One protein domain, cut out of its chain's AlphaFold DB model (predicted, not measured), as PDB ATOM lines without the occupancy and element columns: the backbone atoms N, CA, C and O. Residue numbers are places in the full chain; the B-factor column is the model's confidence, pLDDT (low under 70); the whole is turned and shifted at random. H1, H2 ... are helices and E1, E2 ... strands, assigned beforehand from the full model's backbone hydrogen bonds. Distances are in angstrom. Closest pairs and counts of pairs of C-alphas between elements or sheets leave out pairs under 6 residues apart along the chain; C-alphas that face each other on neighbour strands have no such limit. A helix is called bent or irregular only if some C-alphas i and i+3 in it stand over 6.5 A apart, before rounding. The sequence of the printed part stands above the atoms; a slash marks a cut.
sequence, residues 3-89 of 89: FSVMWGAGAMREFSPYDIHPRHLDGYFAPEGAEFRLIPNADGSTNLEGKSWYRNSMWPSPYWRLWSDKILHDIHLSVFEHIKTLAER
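Overview. This is residues 3 to 89 of the 89 residues of an uncharacterized protein of Acidobacteria bacterium (UniProt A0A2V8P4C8). A long two-stranded hairpin, E1 and E2, makes a ribbon, and one long helix, H1, folds back along it on the E2 side. Before the ribbon, residues 3 to 28 form a long stretch with no named element that loops away from it; residues 15 to 20 stick out from the rest. The printed part has 87 residues with two named strands and one named helix, in the order E1, E2, H1; the sheet has the order E1 - E2 and is antiparallel, and the class is mixed, helices and strands. The whole is loose, with a radius of gyration of the C-alphas of 17.0 A, and elongated, spanning 55 by 30 by 21 A.

Along the chain. The printed part begins with residues 3 to 28, whose C-alphas lie 10 to 30 A from the mean of all C-alphas. E1 follows, residues 29 to 40, the longest strand by residues, 33.7 A from first to last C-alpha; it begins with C-alpha 29 at (-88.788, 139.216, 63.326). E2, residues 46 to 56, is 32.2 A long and begins with C-alpha 46 at (-97.830, 110.060, 53.556). H1, residues 61 to 87, is 37.9 A long and ends with C-alpha 87 at (-87.612, 109.364, 52.723); it is not bent.

Arrangement. E1 and E2 form a hairpin of antiparallel neighbours, with 166 degrees between their directions. Their C-alphas 34 and 52 face each other at 4.0 A. N 35 and O 51, 2.7 A apart, and N 47 and O 39, 2.8 A apart, are within hydrogen-bond range. Residues 3 to 4 make a short antiparallel pairing with residues 33 to 34 of E1. E2 and H1 have 4 pairs of C-alphas within 8 A, the closest being those of Asn 56 and Arg 65 at 7.5 A; their centres are 9.1 A apart. E1 and H1 are apart, but only just: their closest C-alphas are 8.4 A apart. In H1 every O i to N i+4 pair is within hydrogen-bond range.

Size, cuts and confidence. The two C-alphas farthest apart, those of Pro 17 and Ala 42, are 58.6 A apart, while the first and last printed C-alphas, of Phe 3 and Arg 89, are 25.3 A apart. The printed part has no cut and ends at residue 89, the chain's last residue. The link from E1 to E2, of 5 residues, and the link from E2 to H1, of 4 residues, are both tight. The mean pLDDT of the printed part is 83.0; it is under 70 at residue 3, residues 5 to 11 and residue 27 of this predicted model.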
ATOM      1  N   PHE A   3     -92.239 121.763  67.679       66.56
ATOM      2  CA  PHE A   3     -90.899 122.173  68.062       66.56
ATOM      3  C   PHE A   3     -90.865 123.686  68.289       66.56
ATOM      4  O   PHE A   3     -91.384 124.478  67.503       66.56
ATOM      5  N   SER A   4     -90.255 124.095  69.393       71.38
ATOM      6  CA  SER A   4     -90.069 125.507  69.727       71.38
ATOM      7  C   SER A   4     -88.682 125.950  69.286       71.38
ATOM      8  O   SER A   4     -87.701 125.235  69.494       71.38
ATOM      9  N   VAL A   5     -88.591 127.135  68.684       65.75
ATOM     10  CA  VAL A   5     -87.293 127.702  68.310       65.75
ATOM     11  C   VAL A   5     -86.666 128.308  69.562       65.75
ATOM     12  O   VAL A   5     -87.135 129.321  70.070       65.75
ATOM     13  N   MET A   6     -85.622 127.664  70.088       58.28
ATOM     14  CA  MET A   6     -84.880 128.173  71.251       58.28
ATOM     15  C   MET A   6     -83.804 129.193  70.864       58.28
ATOM     16  O   MET A   6     -83.488 130.080  71.651       58.28
ATOM     17  N   TRP A   7     -83.231 129.062  69.665       53.72
ATOM     18  CA  TRP A   7     -82.196 129.952  69.147       53.72
ATOM     19  C   TRP A   7     -82.198 129.940  67.614       53.72
ATOM     20  O   TRP A   7     -82.430 128.895  67.004       53.72
ATOM     21  N   GLY A   8     -81.940 131.093  66.999       62.25
ATOM     22  CA  GLY A   8     -81.815 131.255  65.552       62.25
ATOM     23  C   GLY A   8     -80.589 132.097  65.209       62.25
ATOM     24  O   GLY A   8     -80.158 132.919  66.016       62.25
ATOM     25  N   ALA A   9     -80.028 131.889  64.016       62.66
ATOM     26  CA  ALA A   9     -78.950 132.735  63.519       62.66
ATOM     27  C   ALA A   9     -79.425 134.197  63.427       62.66
ATOM     28  O   ALA A   9     -80.583 134.452  63.090       62.66
ATOM     29  N   GLY A  10     -78.532 135.145  63.729       65.19
ATOM     30  CA  GLY A  10     -78.835 136.571  63.606       65.19
ATOM     31  C   GLY A  10     -79.336 136.898  62.199       65.19
ATOM     32  O   GLY A  10     -78.808 136.374  61.219       65.19
ATOM     33  N   ALA A  11     -80.362 137.749  62.104       69.31
ATOM     34  CA  ALA A  11     -81.020 138.048  60.832       69.31
ATOM     35  C   ALA A  11     -80.030 138.569  59.777       69.31
ATOM     36  O   ALA A  11     -80.153 138.250  58.596       69.31
ATOM     37  N   MET A  12     -79.051 139.366  60.213       76.69
ATOM     38  CA  MET A  12     -77.976 139.920  59.395       76.69
ATOM     39  C   MET A  12     -76.727 140.129  60.259       76.69
ATOM     40  O   MET A  12     -76.807 140.138  61.485       76.69
ATOM     41  N   ARG A  13     -75.577 140.341  59.614       79.00
ATOM     42  CA  ARG A  13     -74.362 140.862  60.253       79.00
ATOM     43  C   ARG A  13     -74.015 142.188  59.592       79.00
ATOM     44  O   ARG A  13     -73.945 142.245  58.364       79.00
ATOM     45  N   GLU A  14     -73.804 143.235  60.382       81.12
ATOM     46  CA  GLU A  14     -73.423 144.537  59.839       81.12
ATOM     47  C   GLU A  14     -72.027 144.463  59.210       81.12
ATOM     48  O   GLU A  14     -71.107 143.844  59.749       81.12
ATOM     49  N   PHE A  15     -71.866 145.079  58.039       82.38
ATOM     50  CA  PHE A  15     -70.563 145.180  57.397       82.38
ATOM     51  C   PHE A  15     -69.771 146.322  58.038       82.38
ATOM     52  O   PHE A  15     -69.816 147.467  57.593       82.38
ATOM     53  N   SER A  16     -69.066 145.988  59.114       82.31
ATOM     54  CA  SER A  16     -68.240 146.899  59.902       82.31
ATOM     55  C   SER A  16     -66.877 146.256  60.178       82.31
ATOM     56  O   SER A  16     -66.795 145.033  60.306       82.31
ATOM     57  N   PRO A  17     -65.791 147.043  60.291       86.12
ATOM     58  CA  PRO A  17     -64.497 146.539  60.757       86.12
ATOM     59  C   PRO A  17     -64.503 146.125  62.241       86.12
ATOM     60  O   PRO A  17     -63.526 145.549  62.712       86.12
ATOM     61  N   TYR A  18     -65.584 146.413  62.972       84.12
ATOM     62  CA  TYR A  18     -65.776 146.044  64.374       84.12
ATOM     63  C   TYR A  18     -66.876 144.986  64.516       84.12
ATOM     64  O   TYR A  18     -67.854 145.006  63.768       84.12
ATOM     65  N   ASP A  19     -66.749 144.112  65.519       80.88
ATOM     66  CA  ASP A  19     -67.790 143.147  65.892       80.88
ATOM     67  C   ASP A  19     -68.880 143.846  66.720       80.88
ATOM     68  O   ASP A  19     -68.888 143.823  67.952       80.88
ATOM     69  N   ILE A  20     -69.740 144.586  66.020       80.31
ATOM     70  CA  ILE A  20     -70.871 145.307  66.599       80.31
ATOM     71  C   ILE A  20     -72.168 144.555  66.313       80.31
ATOM     72  O   ILE A  20     -72.395 144.085  65.200       80.31
ATOM     73  N   HIS A  21     -73.038 144.482  67.325       79.25
ATOM     74  CA  HIS A  21     -74.390 143.933  67.212       79.25
ATOM     75  C   HIS A  21     -75.420 145.062  67.345       79.25
ATOM     76  O   HIS A  21     -75.758 145.470  68.464       79.25
ATOM     77  N   PRO A  22     -75.879 145.651  66.226       77.12
ATOM     78  CA  PRO A  22     -76.846 146.736  66.269       77.12
ATOM     79  C   PRO A  22     -78.179 146.310  66.869       77.12
ATOM     80  O   PRO A  22     -78.772 145.313  66.468       77.12
ATOM     81  N   ARG A  23     -78.735 147.167  67.732       75.38
ATOM     82  CA  ARG A  23     -80.058 146.950  68.344       75.38
ATOM     83  C   ARG A  23     -81.195 146.772  67.336       75.38
ATOM     84  O   ARG A  23     -82.222 146.213  67.692       75.38
ATOM     85  N   HIS A  24     -81.036 147.249  66.099       75.50
ATOM     86  CA  HIS A  24     -82.060 147.096  65.065       75.50
ATOM     87  C   HIS A  24     -82.132 145.673  64.475       75.50
ATOM     88  O   HIS A  24     -83.040 145.392  63.699       75.50
ATOM     89  N   LEU A  25     -81.192 144.784  64.817       73.38
ATOM     90  CA  LEU A  25     -81.207 143.384  64.383       73.38
ATOM     91  C   LEU A  25     -82.090 142.496  65.271       73.38
ATOM     92  O   LEU A  25     -82.508 141.425  64.832       73.38
ATOM     93  N   ASP A  26     -82.411 142.945  66.487       71.50
ATOM     94  CA  ASP A  26     -83.155 142.164  67.472       71.50
ATOM     95  C   ASP A  26     -84.621 142.603  67.572       71.50
ATOM     96  O   ASP A  26     -84.946 143.788  67.569       71.50
ATOM     97  N   GLY A  27     -85.528 141.633  67.726       68.69
ATOM     98  CA  GLY A  27     -86.919 141.881  68.135       68.69
ATOM     99  C   GLY A  27     -87.901 142.274  67.026       68.69
ATOM    100  O   GLY A  27     -89.090 142.414  67.302       68.69
ATOM    101  N   TYR A  28     -87.445 142.405  65.779       76.25
ATOM    102  CA  TYR A  28     -88.294 142.787  64.643       76.25
ATOM    103  C   TYR A  28     -88.974 141.596  63.964       76.25
ATOM    104  O   TYR A  28     -90.159 141.667  63.642       76.25
ATOM    105  N   PHE A  29     -88.252 140.491  63.792       80.38
ATOM    106  CA  PHE A  29     -88.788 139.216  63.326       80.38
ATOM    107  C   PHE A  29     -88.315 138.116  64.273       80.38
ATOM    108  O   PHE A  29     -87.114 137.908  64.429       80.38
ATOM    109  N   ALA A  30     -89.253 137.429  64.916       82.12
ATOM    110  CA  ALA A  30     -88.958 136.379  65.878       82.12
ATOM    111  C   ALA A  30     -89.741 135.109  65.513       82.12
ATOM    112  O   ALA A  30     -90.964 135.103  65.665       82.12
ATOM    113  N   PRO A  31     -89.083 134.040  65.027       80.81
ATOM    114  CA  PRO A  31     -89.736 132.744  64.892       80.81
ATOM    115  C   PRO A  31     -90.055 132.198  66.290       80.81
ATOM    116  O   PRO A  31     -89.184 132.140  67.153       80.81
ATOM    117  N   GLU A  32     -91.307 131.816  66.527       84.62
ATOM    118  CA  GLU A  32     -91.770 131.341  67.840       84.62
ATOM    119  C   GLU A  32     -91.750 129.810  67.921       84.62
ATOM    120  O   GLU A  32     -91.505 129.219  68.974       84.62
ATOM    121  N   GLY A  33     -91.958 129.140  66.793       82.38
ATOM    122  CA  GLY A  33     -91.968 127.690  66.733       82.38
ATOM    123  C   GLY A  33     -92.486 127.191  65.404       82.38
ATOM    124  O   GLY A  33     -92.927 127.970  64.556       82.38
ATOM    125  N   ALA A  34     -92.470 125.880  65.252       85.31
ATOM    126  CA  ALA A  34     -93.122 125.222  64.144       85.31
ATOM    127  C   ALA A  34     -93.529 123.789  64.506       85.31
ATOM    128  O   ALA A  34     -93.243 123.273  65.582       85.31
ATOM    129  N   GLU A  35     -94.322 123.166  63.655       86.31
ATOM    130  CA  GLU A  35     -94.904 121.855  63.868       86.31
ATOM    131  C   GLU A  35     -94.915 121.101  62.551       86.31
ATOM    132  O   GLU A  35     -95.324 121.652  61.536       86.31
ATOM    133  N   PHE A  36     -94.528 119.827  62.596       87.06
ATOM    134  CA  PHE A  36     -94.653 118.905  61.475       87.06
ATOM    135  C   PHE A  36     -95.648 117.795  61.812       87.06
ATOM    136  O   PHE A  36     -95.599 117.200  62.898       87.06
ATOM    137  N   ARG A  37     -96.552 117.497  60.881       88.25
ATOM    138  CA  ARG A  37     -97.536 116.417  60.981       88.25
ATOM    139  C   ARG A  37     -97.430 115.519  59.763       88.25
ATOM    140  O   ARG A  37     -97.388 115.998  58.640       88.25
ATOM    141  N   LEU A  38     -97.402 114.218  60.017       89.69
ATOM    142  CA  LEU A  38     -97.463 113.194  58.987       89.69
ATOM    143  C   LEU A  38     -98.889 112.657  58.951       89.69
ATOM    144  O   LEU A  38     -99.414 112.238  59.984       89.69
ATOM    145  N   ILE A  39     -99.513 112.709  57.782       91.56
ATOM    146  CA  ILE A  39    -100.880 112.254  57.556       91.56
ATOM    147  C   ILE A  39    -100.815 111.086  56.573       91.56
ATOM    148  O   ILE A  39    -100.450 111.300  55.417       91.56
ATOM    149  N   PRO A  40    -101.127 109.855  57.010       92.38
ATOM    150  CA  PRO A  40    -101.157 108.716  56.109       92.38
ATOM    151  C   PRO A  40    -102.338 108.842  55.143       92.38
ATOM    152  O   PRO A  40    -103.453 109.181  55.548       92.38
ATOM    153  N   ASN A  41    -102.097 108.531  53.875       92.19
ATOM    154  CA  ASN A  41    -103.113 108.484  52.833       92.19
ATOM    155  C   ASN A  41    -103.560 107.034  52.591       92.19
ATOM    156  O   ASN A  41    -102.824 106.077  52.842       92.19
ATOM    157  N   ALA A  42    -104.781 106.861  52.080       90.81
ATOM    158  CA  ALA A  42    -105.365 105.539  51.830       90.81
ATOM    159  C   ALA A  42    -104.625 104.726  50.746       90.81
ATOM    160  O   ALA A  42    -104.771 103.509  50.691       90.81
ATOM    161  N   ASP A  43    -103.832 105.386  49.902       91.44
ATOM    162  CA  ASP A  43    -103.004 104.778  48.854       91.44
ATOM    163  C   ASP A  43    -101.624 104.304  49.357       91.44
ATOM    164  O   ASP A  43    -100.827 103.793  48.574       91.44
ATOM    165  N   GLY A  44    -101.341 104.457  50.656       88.19
ATOM    166  CA  GLY A  44    -100.060 104.102  51.271       88.19
ATOM    167  C   GLY A  44     -99.007 105.213  51.227       88.19
ATOM    168  O   GLY A  44     -97.929 105.038  51.794       88.19
ATOM    169  N   SER A  45     -99.299 106.362  50.610       89.81
ATOM    170  CA  SER A  45     -98.440 107.547  50.691       89.81
ATOM    171  C   SER A  45     -98.622 108.287  52.027       89.81
ATOM    172  O   SER A  45     -99.532 107.999  52.807       89.81
ATOM    173  N   THR A  46     -97.732 109.231  52.342       90.56
ATOM    174  CA  THR A  46     -97.830 110.060  53.556       90.56
ATOM    175  C   THR A  46     -97.646 111.527  53.198       90.56
ATOM    176  O   THR A  46     -96.621 111.907  52.638       90.56
ATOM    177  N   ASN A  47     -98.618 112.362  53.560       90.25
ATOM    178  CA  ASN A  47     -98.516 113.809  53.430       90.25
ATOM    179  C   ASN A  47     -97.769 114.389  54.631       90.25
ATOM    180  O   ASN A  47     -98.090 114.082  55.780       90.25
ATOM    181  N   LEU A  48     -96.805 115.266  54.366       88.94
ATOM    182  CA  LEU A  48     -96.138 116.066  55.385       88.94
ATOM    183  C   LEU A  48     -96.746 117.471  55.399       88.94
ATOM    184  O   LEU A  48     -96.594 118.232  54.449       88.94
ATOM    185  N   GLU A  49     -97.408 117.822  56.493       88.94
ATOM    186  CA  GLU A  49     -97.851 119.186  56.767       88.94
ATOM    187  C   GLU A  49     -96.874 119.869  57.721       88.94
ATOM    188  O   GLU A  49     -96.492 119.289  58.739       88.94
ATOM    189  N   GLY A  50     -96.522 121.126  57.446       86.31
ATOM    190  CA  GLY A  50     -95.808 121.968  58.403       86.31
ATOM    191  C   GLY A  50     -96.533 123.274  58.679       86.31
ATOM    192  O   GLY A  50     -97.090 123.901  57.778       86.31
ATOM    193  N   LYS A  51     -96.524 123.680  59.944       87.19
ATOM    194  CA  LYS A  51     -97.049 124.959  60.425       87.19
ATOM    195  C   LYS A  51     -95.948 125.687  61.159       87.19
ATOM    196  O   LYS A  51     -95.240 125.061  61.933       87.19
ATOM    197  N   SER A  52     -95.851 126.994  60.966       85.69
ATOM    198  CA  SER A  52     -94.856 127.813  61.654       85.69
ATOM    199  C   SER A  52     -95.491 129.073  62.189       85.69
ATOM    200  O   SER A  52     -96.365 129.662  61.551       85.69
ATOM    201  N   TRP A  53     -95.035 129.474  63.365       85.62
ATOM    202  CA  TRP A  53     -95.482 130.664  64.061       85.62
ATOM    203  C   TRP A  53     -94.319 131.633  64.164       85.62
ATOM    204  O   TRP A  53     -93.188 131.252  64.478       85.62
ATOM    205  N   TYR A  54     -94.600 132.897  63.889       86.69
ATOM    206  CA  TYR A  54     -93.634 133.969  64.012       86.69
ATOM    207  C   TYR A  54     -94.332 135.224  64.517       86.69
ATOM    208  O   TYR A  54     -95.515 135.454  64.257       86.69
ATOM    209  N   ARG A  55     -93.563 136.068  65.195       86.00
ATOM    210  CA  ARG A  55     -93.953 137.421  65.559       86.00
ATOM    211  C   ARG A  55     -93.180 138.408  64.705       86.00
ATOM    212  O   ARG A  55     -91.959 138.321  64.588       86.00
ATOM    213  N   ASN A  56     -93.902 139.352  64.114       83.69
ATOM    214  CA  ASN A  56     -93.326 140.428  63.325       83.69
ATOM    215  C   ASN A  56     -93.739 141.777  63.919       83.69
ATOM    216  O   ASN A  56     -94.923 142.106  63.978       83.69
ATOM    217  N   SER A  57     -92.746 142.538  64.367       84.06
ATOM    218  CA  SER A  57     -92.890 143.879  64.937       84.06
ATOM    219  C   SER A  57     -92.398 144.974  63.981       84.06
ATOM    220  O   SER A  57     -92.291 146.133  64.374       84.06
ATOM    221  N   MET A  58     -92.113 144.633  62.716       82.56
ATOM    222  CA  MET A  58     -91.711 145.587  61.683       82.56
ATOM    223  C   MET A  58     -92.898 146.388  61.154       82.56
ATOM    224  O   MET A  58     -94.000 145.876  60.938       82.56
ATOM    225  N   TRP A  59     -92.640 147.666  60.884       81.50
ATOM    226  CA  TRP A  59     -93.615 148.589  60.324       81.50
ATOM    227  C   TRP A  59     -93.135 149.108  58.958       81.50
ATOM    228  O   TRP A  59     -91.937 149.356  58.804       81.50
ATOM    229  N   PRO A  60     -94.022 149.265  57.956       88.19
ATOM    230  CA  PRO A  60     -95.456 148.956  57.964       88.19
ATOM    231  C   PRO A  60     -95.748 147.448  57.933       88.19
ATOM    232  O   PRO A  60     -95.223 146.721  57.091       88.19
ATOM    233  N   SER A  61     -96.630 146.982  58.822       85.50
ATOM    234  CA  SER A  61     -96.899 145.547  59.012       85.50
ATOM    235  C   SER A  61     -97.329 144.797  57.734       85.50
ATOM    236  O   SER A  61     -96.769 143.733  57.479       85.50
ATOM    237  N   PRO A  62     -98.228 145.323  56.870       86.56
ATOM    238  CA  PRO A  62     -98.645 144.596  55.666       86.56
ATOM    239  C   PRO A  62     -97.500 144.337  54.684       86.56
ATOM    240  O   PRO A  62     -97.399 143.246  54.133       86.56
ATOM    241  N   TYR A  63     -96.623 145.325  54.491       86.56
ATOM    242  CA  TYR A  63     -95.470 145.203  53.602       86.56
ATOM    243  C   TYR A  63     -94.530 144.099  54.088       86.56
ATOM    244  O   TYR A  63     -94.208 143.178  53.342       86.56
ATOM    245  N   TRP A  64     -94.140 144.156  55.363       84.75
ATOM    246  CA  TRP A  64     -93.220 143.179  55.935       84.75
ATOM    247  C   TRP A  64     -93.825 141.787  56.037       84.75
ATOM    248  O   TRP A  64     -93.111 140.813  55.842       84.75
ATOM    249  N   ARG A  65     -95.135 141.679  56.272       87.31
ATOM    250  CA  ARG A  65     -95.837 140.395  56.262       87.31
ATOM    251  C   ARG A  65     -95.719 139.690  54.911       87.31
ATOM    252  O   ARG A  65     -95.398 138.511  54.895       87.31
ATOM    253  N   LEU A  66     -95.907 140.401  53.794       88.44
ATOM    254  CA  LEU A  66     -95.779 139.808  52.455       88.44
ATOM    255  C   LEU A  66     -94.388 139.199  52.228       88.44
ATOM    256  O   LEU A  66     -94.272 138.081  51.727       88.44
ATOM    257  N   TRP A  67     -93.335 139.914  52.628       86.44
ATOM    258  CA  TRP A  67     -91.961 139.425  52.506       86.44
ATOM    259  C   TRP A  67     -91.659 138.279  53.470       86.44
ATOM    260  O   TRP A  67     -91.100 137.267  53.050       86.44
ATOM    261  N   SER A  68     -92.051 138.409  54.740       86.00
ATOM    262  CA  SER A  68     -91.870 137.366  55.752       86.00
ATOM    263  C   SER A  68     -92.562 136.064  55.353       86.00
ATOM    264  O   SER A  68     -91.935 135.010  55.419       86.00
ATOM    265  N   ASP A  69     -93.811 136.136  54.889       87.19
ATOM    266  CA  ASP A  69     -94.579 134.968  54.456       87.19
ATOM    267  C   ASP A  69     -93.901 134.283  53.263       87.19
ATOM    268  O   ASP A  69     -93.763 133.059  53.256       87.19
ATOM    269  N   LYS A  70     -93.400 135.058  52.290       88.88
ATOM    270  CA  LYS A  70     -92.667 134.503  51.146       88.88
ATOM    271  C   LYS A  70     -91.381 133.788  51.569       88.88
ATOM    272  O   LYS A  70     -91.152 132.658  51.152       88.88
ATOM    273  N   ILE A  71     -90.547 134.434  52.384       86.56
ATOM    274  CA  ILE A  71     -89.261 133.865  52.815       86.56
ATOM    275  C   ILE A  71     -89.490 132.592  53.637       86.56
ATOM    276  O   ILE A  71     -88.837 131.577  53.395       86.56
ATOM    277  N   LEU A  72     -90.439 132.617  54.578       85.56
ATOM    278  CA  LEU A  72     -90.795 131.440  55.371       85.56
ATOM    279  C   LEU A  72     -91.312 130.296  54.499       85.56
ATOM    280  O   LEU A  72     -90.956 129.143  54.733       85.56
ATOM    281  N   HIS A  73     -92.122 130.605  53.487       87.19
ATOM    282  CA  HIS A  73     -92.616 129.608  52.547       87.19
ATOM    283  C   HIS A  73     -91.480 128.943  51.759       87.19
ATOM    284  O   HIS A  73     -91.430 127.716  51.689       87.19
ATOM    285  N   ASP A  74     -90.540 129.731  51.230       87.94
ATOM    286  CA  ASP A  74     -89.398 129.214  50.468       87.94
ATOM    287  C   ASP A  74     -88.509 128.303  51.350       87.94
ATOM    288  O   ASP A  74     -88.089 127.225  50.921       87.94
ATOM    289  N   ILE A  75     -88.285 128.684  52.616       86.12
ATOM    290  CA  ILE A  75     -87.554 127.860  53.594       86.12
ATOM    291  C   ILE A  75     -88.304 126.552  53.884       86.12
ATOM    292  O   ILE A  75     -87.687 125.485  53.875       86.12
ATOM    293  N   HIS A  76     -89.621 126.605  54.117       86.12
ATOM    294  CA  HIS A  76     -90.421 125.394  54.334       86.12
ATOM    295  C   HIS A  76     -90.324 124.433  53.161       86.12
ATOM    296  O   HIS A  76     -90.120 123.240  53.370       86.12
ATOM    297  N   LEU A  77     -90.436 124.953  51.938       87.81
ATOM    298  CA  LEU A  77     -90.369 124.131  50.743       87.81
ATOM    299  C   LEU A  77     -89.007 123.441  50.627       87.81
ATOM    300  O   LEU A  77     -88.955 122.237  50.394       87.81
ATOM    301  N   SER A  78     -87.909 124.164  50.875       89.06
ATOM    302  CA  SER A  78     -86.564 123.578  50.853       89.06
ATOM    303  C   SER A  78     -86.406 122.434  51.861       89.06
ATOM    304  O   SER A  78     -85.837 121.394  51.523       89.06
ATOM    305  N   VAL A  79     -86.941 122.590  53.075       87.81
ATOM    306  CA  VAL A  79     -86.909 121.539  54.102       87.81
ATOM    307  C   VAL A  79     -87.774 120.343  53.700       87.81
ATOM    308  O   VAL A  79     -87.339 119.202  53.854       87.81
ATOM    309  N   PHE A  80     -88.971 120.569  53.159       89.75
ATOM    310  CA  PHE A  80     -89.853 119.486  52.716       89.75
ATOM    311  C   PHE A  80     -89.271 118.688  51.560       89.75
ATOM    312  O   PHE A  80     -89.272 117.461  51.624       89.75
ATOM    313  N   GLU A  81     -88.720 119.356  50.550       89.88
ATOM    314  CA  GLU A  81     -88.050 118.688  49.432       89.88
ATOM    315  C   GLU A  81     -86.859 117.852  49.917       89.88
ATOM    316  O   GLU A  81     -86.645 116.728  49.455       89.88
ATOM    317  N   HIS A  82     -86.116 118.349  50.911       89.31
ATOM    318  CA  HIS A  82     -85.037 117.586  51.527       89.31
ATOM    319  C   HIS A  82     -85.545 116.339  52.265       89.31
ATOM    320  O   HIS A  82     -85.014 115.249  52.054       89.31
ATOM    321  N   ILE A  83     -86.590 116.473  53.090       87.81
ATOM    322  CA  ILE A  83     -87.197 115.340  53.809       87.81
ATOM    323  C   ILE A  83     -87.730 114.303  52.820       87.81
ATOM    324  O   ILE A  83     -87.454 113.117  52.979       87.81
ATOM    325  N   LYS A  84     -88.441 114.746  51.781       88.62
ATOM    326  CA  LYS A  84     -88.958 113.879  50.721       88.62
ATOM    327  C   LYS A  84     -87.829 113.104  50.046       88.62
ATOM    328  O   LYS A  84     -87.880 111.881  49.987       88.62
ATOM    329  N   THR A  85     -86.769 113.800  49.636       92.44
ATOM    330  CA  THR A  85     -85.593 113.180  49.007       92.44
ATOM    331  C   THR A  85     -84.950 112.117  49.900       92.44
ATOM    332  O   THR A  85     -84.448 111.120  49.396       92.44
ATOM    333  N   LEU A  86     -84.921 112.324  51.220       92.00
ATOM    334  CA  LEU A  86     -84.364 111.354  52.165       92.00
ATOM    335  C   LEU A  86     -85.300 110.174  52.443       92.00
ATOM    336  O   LEU A  86     -84.806 109.079  52.681       92.00
ATOM    337  N   ALA A  87     -86.614 110.394  52.444       87.75
ATOM    338  CA  ALA A  87     -87.612 109.364  52.723       87.75
ATOM    339  C   ALA A  87     -87.888 108.446  51.520       87.75
ATOM    340  O   ALA A  87     -88.256 107.293  51.710       87.75
ATOM    341  N   GLU A  88     -87.730 108.962  50.297       89.12
ATOM    342  CA  GLU A  88     -87.923 108.218  49.042       89.12
ATOM    343  C   GLU A  88     -86.633 107.552  48.522       89.12
ATOM    344  O   GLU A  88     -86.651 106.917  47.466       89.12
ATOM    345  N   ARG A  89     -85.515 107.709  49.239       78.62
ATOM    346  CA  ARG A  89     -84.264 106.975  48.996       78.62
ATOM    347  C   ARG A  89     -84.323 105.572  49.582       78.62
ATOM    348  O   ARG A  89     -83.798 104.667  48.899       78.62
TER     349      ARG A  89